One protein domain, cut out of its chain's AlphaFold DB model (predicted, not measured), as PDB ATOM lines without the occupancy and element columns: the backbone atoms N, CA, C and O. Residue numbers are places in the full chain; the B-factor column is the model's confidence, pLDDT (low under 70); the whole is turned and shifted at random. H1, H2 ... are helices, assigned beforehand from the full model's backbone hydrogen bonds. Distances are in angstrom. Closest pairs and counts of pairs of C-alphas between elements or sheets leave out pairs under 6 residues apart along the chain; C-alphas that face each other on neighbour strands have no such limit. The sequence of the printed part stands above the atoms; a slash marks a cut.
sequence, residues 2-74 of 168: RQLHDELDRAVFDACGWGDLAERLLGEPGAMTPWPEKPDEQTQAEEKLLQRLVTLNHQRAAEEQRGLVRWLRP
ATOM      1  N   ARG A   2     249.635 164.904 264.603       64.38
ATOM      2  CA  ARG A   2     249.355 166.254 264.043       64.38
ATOM      3  C   ARG A   2     249.086 166.273 262.527       64.38
ATOM      4  O   ARG A   2     248.063 166.792 262.117       64.38
ATOM      5  N   GLN A   3     249.908 165.574 261.743       76.44
ATOM      6  CA  GLN A   3     249.791 165.532 260.275       76.44
ATOM      7  C   GLN A   3     248.406 165.101 259.756       76.44
ATOM      8  O   GLN A   3     247.904 165.705 258.821       76.44
ATOM      9  N   LEU A   4     247.752 164.119 260.392       83.06
ATOM     10  CA  LEU A   4     246.418 163.663 259.970       83.06
ATOM     11  C   LEU A   4     245.321 164.706 260.237       83.06
ATOM     12  O   LEU A   4     244.337 164.751 259.506       83.06
ATOM     13  N   HIS A   5     245.469 165.521 261.285       80.44
ATOM     14  CA  HIS A   5     244.523 166.601 261.575       80.44
ATOM     15  C   HIS A   5     244.685 167.740 260.573       80.44
ATOM     16  O   HIS A   5     243.695 168.171 259.999       80.44
ATOM     17  N   ASP A   6     245.924 168.143 260.293       83.25
ATOM     18  CA  ASP A   6     246.202 169.203 259.321       83.25
ATOM     19  C   ASP A   6     245.730 168.808 257.906       83.25
ATOM     20  O   ASP A   6     245.152 169.625 257.190       83.25
ATOM     21  N   GLU A   7     245.908 167.540 257.513       88.19
ATOM     22  CA  GLU A   7     245.394 166.996 256.247       88.19
ATOM     23  C   GLU A   7     243.860 167.001 256.184       88.19
ATOM     24  O   GLU A   7     243.282 167.392 255.166       88.19
ATOM     25  N   LEU A   8     243.193 166.586 257.268       88.69
ATOM     26  CA  LEU A   8     241.734 166.595 257.344       88.69
ATOM     27  C   LEU A   8     241.191 168.022 257.282       88.69
ATOM     28  O   LEU A   8     240.277 168.298 256.505       88.69
ATOM     29  N   ASP A   9     241.762 168.927 258.070       87.12
ATOM     30  CA  ASP A   9     241.327 170.313 258.117       87.12
ATOM     31  C   ASP A   9     241.554 170.985 256.756       87.12
ATOM     32  O   ASP A   9     240.658 171.665 256.255       87.12
ATOM     33  N   ARG A  10     242.681 170.711 256.078       90.12
ATOM     34  CA  ARG A  10     242.923 171.192 254.710       90.12
ATOM     35  C   ARG A  10     241.840 170.728 253.743       90.12
ATOM     36  O   ARG A  10     241.281 171.554 253.025       90.12
ATOM     37  N   ALA A  11     241.493 169.442 253.772       92.06
ATOM     38  CA  ALA A  11     240.437 168.896 252.924       92.06
ATOM     39  C   ALA A  11     239.067 169.544 253.199       92.06
ATOM     40  O   ALA A  11     238.296 169.777 252.266       92.06
ATOM     41  N   VAL A  12     238.761 169.870 254.461       91.62
ATOM     42  CA  VAL A  12     237.526 170.575 254.839       91.62
ATOM     43  C   VAL A  12     237.515 171.999 254.289       91.62
ATOM     44  O   VAL A  12     236.531 172.401 253.664       91.62
ATOM     45  N   PHE A  13     238.599 172.756 254.472       92.69
ATOM     46  CA  PHE A  13     238.711 174.105 253.918       92.69
ATOM     47  C   PHE A  13     238.580 174.101 252.392       92.69
ATOM     48  O   PHE A  13     237.854 174.934 251.847       92.69
ATOM     49  N   ASP A  14     239.206 173.146 251.704       92.50
ATOM     50  CA  ASP A  14     239.114 173.013 250.249       92.50
ATOM     51  C   ASP A  14     237.682 172.676 249.798       92.50
ATOM     52  O   ASP A  14     237.165 173.304 248.873       92.50
ATOM     53  N   ALA A  15     236.987 171.768 250.495       92.56
ATOM     54  CA  ALA A  15     235.583 171.445 250.219       92.56
ATOM     55  C   ALA A  15     234.638 172.642 250.433       92.56
ATOM     56  O   ALA A  15     233.630 172.776 249.737       92.56
ATOM     57  N   CYS A  16     234.969 173.530 251.374       89.44
ATOM     58  CA  CYS A  16     234.260 174.791 251.594       89.44
ATOM     59  C   CYS A  16     234.687 175.917 250.630       89.44
ATOM     60  O   CYS A  16     234.075 176.986 250.650       89.44
ATOM     61  N   GLY A  17     235.705 175.704 249.787       92.88
ATOM     62  CA  GLY A  17     236.264 176.727 248.898       92.88
ATOM     63  C   GLY A  17     237.051 177.819 249.631       92.88
ATOM     64  O   GLY A  17     237.135 178.948 249.152       92.88
ATOM     65  N   TRP A  18     237.585 177.516 250.815       94.00
ATOM     66  CA  TRP A  18     238.270 178.442 251.727       94.00
ATOM     67  C   TRP A  18     239.770 178.131 251.873       94.00
ATOM     68  O   TRP A  18     240.365 178.388 252.921       94.00
ATOM     69  N   GLY A  19     240.396 177.580 250.829       90.00
ATOM     70  CA  GLY A  19     241.821 177.219 250.832       90.00
ATOM     71  C   GLY A  19     242.764 178.393 251.140       90.00
ATOM     72  O   GLY A  19     243.837 178.191 251.700       90.00
ATOM     73  N   ASP A  20     242.333 179.631 250.880       89.88
ATOM     74  CA  ASP A  20     243.059 180.864 251.214       89.88
ATOM     75  C   ASP A  20     243.192 181.118 252.728       89.88
ATOM     76  O   ASP A  20     244.108 181.817 253.169       89.88
ATOM     77  N   LEU A  21     242.270 180.580 253.530       88.69
ATOM     78  CA  LEU A  21     242.322 180.632 254.992       88.69
ATOM     79  C   LEU A  21     243.131 179.466 255.558       88.69
ATOM     80  O   LEU A  21     243.843 179.642 256.541       88.69
ATOM     81  N   ALA A  22     243.080 178.304 254.904       86.38
ATOM     82  CA  ALA A  22     243.823 177.121 255.324       86.38
ATOM     83  C   ALA A  22     245.341 177.355 255.362       86.38
ATOM     84  O   ALA A  22     246.012 176.864 256.261       86.38
ATOM     85  N   GLU A  23     245.884 178.138 254.427       83.69
ATOM     86  CA  GLU A  23     247.317 178.486 254.395       83.69
ATOM     87  C   GLU A  23     247.772 179.339 255.584       83.69
ATOM     88  O   GLU A  23     248.953 179.346 255.900       83.69
ATOM     89  N   ARG A  24     246.845 180.056 256.233       83.94
ATOM     90  CA  ARG A  24     247.138 180.971 257.349       83.94
ATOM     91  C   ARG A  24     246.758 180.404 258.717       83.94
ATOM     92  O   ARG A  24     247.129 180.982 259.731       83.94
ATOM     93  N   LEU A  25     245.964 179.331 258.745       82.38
ATOM     94  CA  LEU A  25     245.369 178.781 259.967       82.38
ATOM     95  C   LEU A  25     245.828 177.353 260.290       82.38
ATOM     96  O   LEU A  25     245.743 176.956 261.448       82.38
ATOM     97  N   LEU A  26     246.290 176.570 259.310       81.75
ATOM     98  CA  LEU A  26     246.710 175.182 259.535       81.75
ATOM     99  C   LEU A  26     248.196 175.089 259.880       81.75
ATOM    100  O   LEU A  26     249.014 175.790 259.296       81.75
ATOM    101  N   GLY A  27     248.548 174.197 260.808       68.81
ATOM    102  CA  GLY A  27     249.935 173.955 261.220       68.81
ATOM    103  C   GLY A  27     250.560 175.021 262.135       68.81
ATOM    104  O   GLY A  27     251.587 174.741 262.756       68.81
ATOM    105  N   GLU A  28     249.934 176.192 262.288       66.31
ATOM    106  CA  GLU A  28     250.442 177.277 263.135       66.31
ATOM    107  C   GLU A  28     250.163 177.033 264.636       66.31
ATOM    108  O   GLU A  28     249.043 176.660 265.029       66.31
ATOM    109  N   PRO A  29     251.158 177.232 265.525       58.25
ATOM    110  CA  PRO A  29     250.966 177.106 266.964       58.25
ATOM    111  C   PRO A  29     249.964 178.156 267.458       58.25
ATOM    112  O   PRO A  29     250.255 179.341 267.533       58.25
ATOM    113  N   GLY A  30     248.767 177.693 267.820       58.03
ATOM    114  CA  GLY A  30     247.708 178.525 268.396       58.03
ATOM    115  C   GLY A  30     246.389 178.552 267.633       58.03
ATOM    116  O   GLY A  30     245.453 179.194 268.097       58.03
ATOM    117  N   ALA A  31     246.258 177.783 266.548       53.28
ATOM    118  CA  ALA A  31     245.001 177.652 265.801       53.28
ATOM    119  C   ALA A  31     243.809 177.132 266.640       53.28
ATOM    120  O   ALA A  31     242.663 177.487 266.383       53.28
ATOM    121  N   MET A  32     244.062 176.313 267.672       50.12
ATOM    122  CA  MET A  32     243.026 175.755 268.570       50.12
ATOM    123  C   MET A  32     243.317 175.923 270.066       50.12
ATOM    124  O   MET A  32     242.552 175.454 270.906       50.12
ATOM    125  N   THR A  33     244.417 176.583 270.432       54.31
ATOM    126  CA  THR A  33     244.754 176.868 271.835       54.31
ATOM    127  C   THR A  33     244.678 178.376 272.068       54.31
ATOM    128  O   THR A  33     245.104 179.133 271.200       54.31
ATOM    129  N   PRO A  34     244.132 178.858 273.197       54.06
ATOM    130  CA  PRO A  34     244.207 180.274 273.536       54.06
ATOM    131  C   PRO A  34     245.673 180.661 273.763       54.06
ATOM    132  O   PRO A  34     246.245 180.361 274.810       54.06
ATOM    133  N   TRP A  35     246.292 181.276 272.756       61.69
ATOM    134  CA  TRP A  35     247.643 181.824 272.839       61.69
ATOM    135  C   TRP A  35     247.559 183.343 273.012       61.69
ATOM    136  O   TRP A  35     246.827 183.988 272.263       61.69
ATOM    137  N   PRO A  36     248.260 183.918 274.003       61.34
ATOM    138  CA  PRO A  36     248.165 185.345 274.308       61.34
ATOM    139  C   PRO A  36     248.822 186.245 273.249       61.34
ATOM    140  O   PRO A  36     248.441 187.403 273.132       61.34
ATOM    141  N   GLU A  37     249.759 185.719 272.457       67.19
ATOM    142  CA  GLU A  37     250.485 186.450 271.408       67.19
ATOM    143  C   GLU A  37     250.289 185.748 270.057       67.19
ATOM    144  O   GLU A  37     251.213 185.146 269.510       67.19
ATOM    145  N   LYS A  38     249.057 185.749 269.533       69.88
ATOM    146  CA  LYS A  38     248.832 185.296 268.154       69.88
ATOM    147  C   LYS A  38     249.350 186.354 267.173       69.88
ATOM    148  O   LYS A  38     249.103 187.538 267.404       69.88
ATOM    149  N   PRO A  39     250.009 185.962 266.071       79.69
ATOM    150  CA  PRO A  39     250.379 186.904 265.022       79.69
ATOM    151  C   PRO A  39     249.133 187.561 264.404       79.69
ATOM    152  O   PRO A  39     248.107 186.908 264.203       79.69
ATOM    153  N   ASP A  40     249.232 188.850 264.067       80.25
ATOM    154  CA  ASP A  40     248.116 189.648 263.531       80.25
ATOM    155  C   ASP A  40     247.489 189.023 262.272       80.25
ATOM    156  O   ASP A  40     246.273 189.064 262.083       80.25
ATOM    157  N   GLU A  41     248.304 188.383 261.428       81.25
ATOM    158  CA  GLU A  41     247.840 187.697 260.218       81.25
ATOM    159  C   GLU A  41     246.919 186.506 260.527       81.25
ATOM    160  O   GLU A  41     245.931 186.289 259.820       81.25
ATOM    161  N   GLN A  42     247.208 185.766 261.602       82.25
ATOM    162  CA  GLN A  42     246.387 184.644 262.052       82.25
ATOM    163  C   GLN A  42     245.068 185.148 262.636       82.25
ATOM    164  O   GLN A  42     244.008 184.645 262.268       82.25
ATOM    165  N   THR A  43     245.109 186.188 263.471       84.81
ATOM    166  CA  THR A  43     243.899 186.822 264.019       84.81
ATOM    167  C   THR A  43     242.993 187.337 262.899       84.81
ATOM    168  O   THR A  43     241.794 187.069 262.891       84.81
ATOM    169  N   GLN A  44     243.560 187.989 261.881       87.88
ATOM    170  CA  GLN A  44     242.787 188.458 260.732       87.88
ATOM    171  C   GLN A  44     242.187 187.300 259.912       87.88
ATOM    172  O   GLN A  44     241.082 187.415 259.374       87.88
ATOM    173  N   ALA A  45     242.903 186.182 259.780       89.06
ATOM    174  CA  ALA A  45     242.382 184.988 259.121       89.06
ATOM    175  C   ALA A  45     241.237 184.340 259.925       89.06
ATOM    176  O   ALA A  45     240.232 183.945 259.330       89.06
ATOM    177  N   GLU A  46     241.336 184.298 261.257       88.56
ATOM    178  CA  GLU A  46     240.264 183.846 262.155       88.56
ATOM    179  C   GLU A  46     239.023 184.746 262.044       88.56
ATOM    180  O   GLU A  46     237.907 184.252 261.886       88.56
ATOM    181  N   GLU A  47     239.193 186.070 262.041       91.06
ATOM    182  CA  GLU A  47     238.085 187.013 261.853       91.06
ATOM    183  C   GLU A  47     237.382 186.810 260.505       91.06
ATOM    184  O   GLU A  47     236.150 186.764 260.440       91.06
ATOM    185  N   LYS A  48     238.148 186.624 259.421       93.25
ATOM    186  CA  LYS A  48     237.592 186.313 258.094       93.25
ATOM    187  C   LYS A  48     236.837 184.985 258.091       93.25
ATOM    188  O   LYS A  48     235.776 184.895 257.470       93.25
ATOM    189  N   LEU A  49     237.353 183.965 258.779       92.44
ATOM    190  CA  LEU A  49     236.668 182.685 258.946       92.44
ATOM    191  C   LEU A  49     235.320 182.878 259.653       92.44
ATOM    192  O   LEU A  49     234.292 182.421 259.148       92.44
ATOM    193  N   LEU A  50     235.302 183.607 260.771       93.31
ATOM    194  CA  LEU A  50     234.080 183.903 261.520       93.31
ATOM    195  C   LEU A  50     233.064 184.678 260.669       93.31
ATOM    196  O   LEU A  50     231.887 184.324 260.651       93.31
ATOM    197  N   GLN A  51     233.502 185.675 259.899       95.12
ATOM    198  CA  GLN A  51     232.629 186.432 258.991       95.12
ATOM    199  C   GLN A  51     231.987 185.547 257.913       95.12
ATOM    200  O   GLN A  51     230.780 185.647 257.658       95.12
ATOM    201  N   ARG A  52     232.767 184.650 257.292       94.75
ATOM    202  CA  ARG A  52     232.245 183.685 256.307       94.75
ATOM    203  C   ARG A  52     231.241 182.726 256.947       94.75
ATOM    204  O   ARG A  52     230.182 182.487 256.367       94.75
ATOM    205  N   LEU A  53     231.528 182.232 258.153       94.75
ATOM    206  CA  LEU A  53     230.632 181.343 258.900       94.75
ATOM    207  C   LEU A  53     229.314 182.021 259.283       94.75
ATOM    208  O   LEU A  53     228.257 181.428 259.090       94.75
ATOM    209  N   VAL A  54     229.352 183.262 259.771       96.44
ATOM    210  CA  VAL A  54     228.144 184.037 260.105       96.44
ATOM    211  C   VAL A  54     227.302 184.291 258.855       96.44
ATOM    212  O   VAL A  54     226.084 184.124 258.880       96.44
ATOM    213  N   THR A  55     227.943 184.610 257.728       95.38
ATOM    214  CA  THR A  55     227.247 184.791 256.446       95.38
ATOM    215  C   THR A  55     226.549 183.500 256.004       95.38
ATOM    216  O   THR A  55     225.370 183.524 255.650       95.38
ATOM    217  N   LEU A  56     227.245 182.360 256.073       92.75
ATOM    218  CA  LEU A  56     226.671 181.044 255.775       92.75
ATOM    219  C   LEU A  56     225.522 180.697 256.737       92.75
ATOM    220  O   LEU A  56     224.509 180.138 256.322       92.75
ATOM    221  N   ASN A  57     225.666 181.030 258.020       93.12
ATOM    222  CA  ASN A  57     224.639 180.791 259.024       93.12
ATOM    223  C   ASN A  57     223.361 181.579 258.716       93.12
ATOM    224  O   ASN A  57     222.290 180.986 258.722       93.12
ATOM    225  N   HIS A  58     223.463 182.862 258.353       93.81
ATOM    226  CA  HIS A  58     222.300 183.650 257.934       93.81
ATOM    227  C   HIS A  58     221.602 183.065 256.702       93.81
ATOM    228  O   HIS A  58     220.374 183.028 256.654       93.81
ATOM    229  N   GLN A  59     222.369 182.578 255.721       92.06
ATOM    230  CA  GLN A  59     221.803 181.903 254.552       92.06
ATOM    231  C   GLN A  59     221.038 180.641 254.959       92.06
ATOM    232  O   GLN A  59     219.896 180.467 254.543       92.06
ATOM    233  N   ARG A  60     221.627 179.803 255.820       90.56
ATOM    234  CA  ARG A  60     220.966 178.593 256.327       90.56
ATOM    235  C   ARG A  60     219.741 178.908 257.172       90.56
ATOM    236  O   ARG A  60     218.715 178.282 256.968       90.56
ATOM    237  N   ALA A  61     219.794 179.915 258.039       88.50
ATOM    238  CA  ALA A  61     218.636 180.343 258.819       88.50
ATOM    239  C   ALA A  61     217.468 180.771 257.910       88.50
ATOM    240  O   ALA A  61     216.322 180.411 258.164       88.50
ATOM    241  N   ALA A  62     217.750 181.477 256.810       90.44
ATOM    242  CA  ALA A  62     216.733 181.828 255.819       90.44
ATOM    243  C   ALA A  62     216.205 180.604 255.040       90.44
ATOM    244  O   ALA A  62     215.027 180.563 254.685       90.44
ATOM    245  N   GLU A  63     217.048 179.606 254.754       89.00
ATOM    246  CA  GLU A  63     216.617 178.323 254.178       89.00
ATOM    247  C   GLU A  63     215.713 177.551 255.161       89.00
ATOM    248  O   GLU A  63     214.629 177.106 254.784       89.00
ATOM    249  N   GLU A  64     216.097 177.473 256.434       87.44
ATOM    250  CA  GLU A  64     215.363 176.787 257.502       87.44
ATOM    251  C   GLU A  64     213.998 177.429 257.771       87.44
ATOM    252  O   GLU A  64     213.002 176.714 257.856       87.44
ATOM    253  N   GLN A  65     213.909 178.764 257.787       84.06
ATOM    254  CA  GLN A  65     212.631 179.492 257.859       84.06
ATOM    255  C   GLN A  65     211.689 179.150 256.696       84.06
ATOM    256  O   GLN A  65     210.469 179.214 256.828       84.06
ATOM    257  N   ARG A  66     212.242 178.760 255.542       86.94
ATOM    258  CA  ARG A  66     211.483 178.295 254.371       86.94
ATOM    259  C   ARG A  66     211.217 176.785 254.401       86.94
ATOM    260  O   ARG A  66     210.709 176.245 253.420       86.94
ATOM    261  N   GLY A  67     211.572 176.102 255.489       84.00
ATOM    262  CA  GLY A  67     211.450 174.654 255.657       84.00
ATOM    263  C   GLY A  67     212.499 173.836 254.895       84.00
ATOM    264  O   GLY A  67     212.332 172.628 254.732       84.00
ATOM    265  N   LEU A  68     213.570 174.464 254.399       86.81
ATOM    266  CA  LEU A  68     214.634 173.816 253.630       86.81
ATOM    267  C   LEU A  68     215.843 173.545 254.538       86.81
ATOM    268  O   LEU A  68     216.678 174.417 254.743       86.81
ATOM    269  N   VAL A  69     215.967 172.317 255.048       86.69
ATOM    270  CA  VAL A  69     217.138 171.894 255.843       86.69
ATOM    271  C   VAL A  69     218.099 171.073 254.982       86.69
ATOM    272  O   VAL A  69     217.725 170.034 254.430       86.69
ATOM    273  N   ARG A  70     219.359 171.516 254.872       85.06
ATOM    274  CA  ARG A  70     220.410 170.841 254.084       85.06
ATOM    275  C   ARG A  70     221.200 169.864 254.954       85.06
ATOM    276  O   ARG A  70     222.201 170.223 255.569       85.06
ATOM    277  N   TRP A  71     220.749 168.615 254.982       84.69
ATOM    278  CA  TRP A  71     221.404 167.526 255.706       84.69
ATOM    279  C   TRP A  71     222.702 167.090 255.017       84.69
ATOM    280  O   TRP A  71     222.721 166.856 253.811       84.69
ATOM    281  N   LEU A  72     223.776 166.934 255.792       82.00
ATOM    282  CA  LEU A  72     225.055 166.404 255.306       82.00
ATOM    283  C   LEU A  72     224.966 164.891 255.041       82.00
ATOM    284  O   LEU A  72     225.641 164.367 254.159       82.00
ATOM    285  N   ARG A  73     224.139 164.196 255.832       84.06
ATOM    286  CA  ARG A  73     223.890 162.748 255.771       84.06
ATOM    287  C   ARG A  73     222.400 162.491 255.989       84.06
ATOM    288  O   ARG A  73     222.028 162.066 257.084       84.06
ATOM    289  N   PRO A  74     221.531 162.817 255.018       83.75
ATOM    290  CA  PRO A  74     220.081 162.749 255.191       83.75
ATOM    291  C   PRO A  74     219.610 161.374 255.673       83.75
ATOM    292  O   PRO A  74     218.775 161.303 256.565       83.75
TER     293      PRO A  74
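Overview. This is residues 2 to 74 of the 168 residues of an uncharacterized protein of Candidatus Kentron sp. TC (UniProt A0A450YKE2). One long helix, H3, makes the long axis of the model, and a small helical hairpin of H1 and H2 sits over its first half: H2 packs on H3, and H1 packs on H2 on the side away from H3. Beyond H3, residues 66 to 74 turn off toward the side where H1 lies, which leaves the shape open between this tail and the hairpin. The printed part has 73 residues with three named helices, in the order H1, H2, H3, and no named strand; the class is all helix. The whole is loose, with a radius of gyration of the C-alphas of 14.8 A, and elongated, spanning 43 by 25 by 20 A.

Along the chain. Find C-alpha 40 at (248.116, 189.648, 263.531); from there H3 runs through residues 40 to 65, 37.3 A long, to C-alpha 65 at (212.631, 179.492, 257.859). H2 is residues 19 to 25, 9.9 A long. H1 is residues 2 to 15, 20.2 A long, and begins at C-alpha 2 (249.355, 166.254, 264.043).

Arrangement. Look at residues 41 to 49, the part of H3 that touches H2; the closest C-alphas are those of Leu 21 and Ala 45, 6.0 A apart. The two helices run opposite ways at a steep tilt of 51 degrees. H2 also touches residues 9 to 13 of H1, with the closest C-alphas, those of Phe 13 and Gly 19, 5.4 A apart. H1 and H2 are a hairpin and run opposite ways at a shallow tilt of 34 degrees, only just short of steep. H1 and H3 are apart. In H1 and H3 every O i to N i+4 pair is within hydrogen-bond range; in H2, 2 of 3 are.

Size, cuts and confidence. The two C-alphas farthest apart, those of Glu 37 and Gly 67, are 43.7 A apart. The printed part has no cut. The link from H1 to H2 is tight, and that from H2 to H3, 14 residues, is long. Residues 32 to 37, 53 to 59 and 62 to 67 stand free. The mean pLDDT of the printed part is 83.2; look for values under 70 at residue 2 and residues 27 to 38.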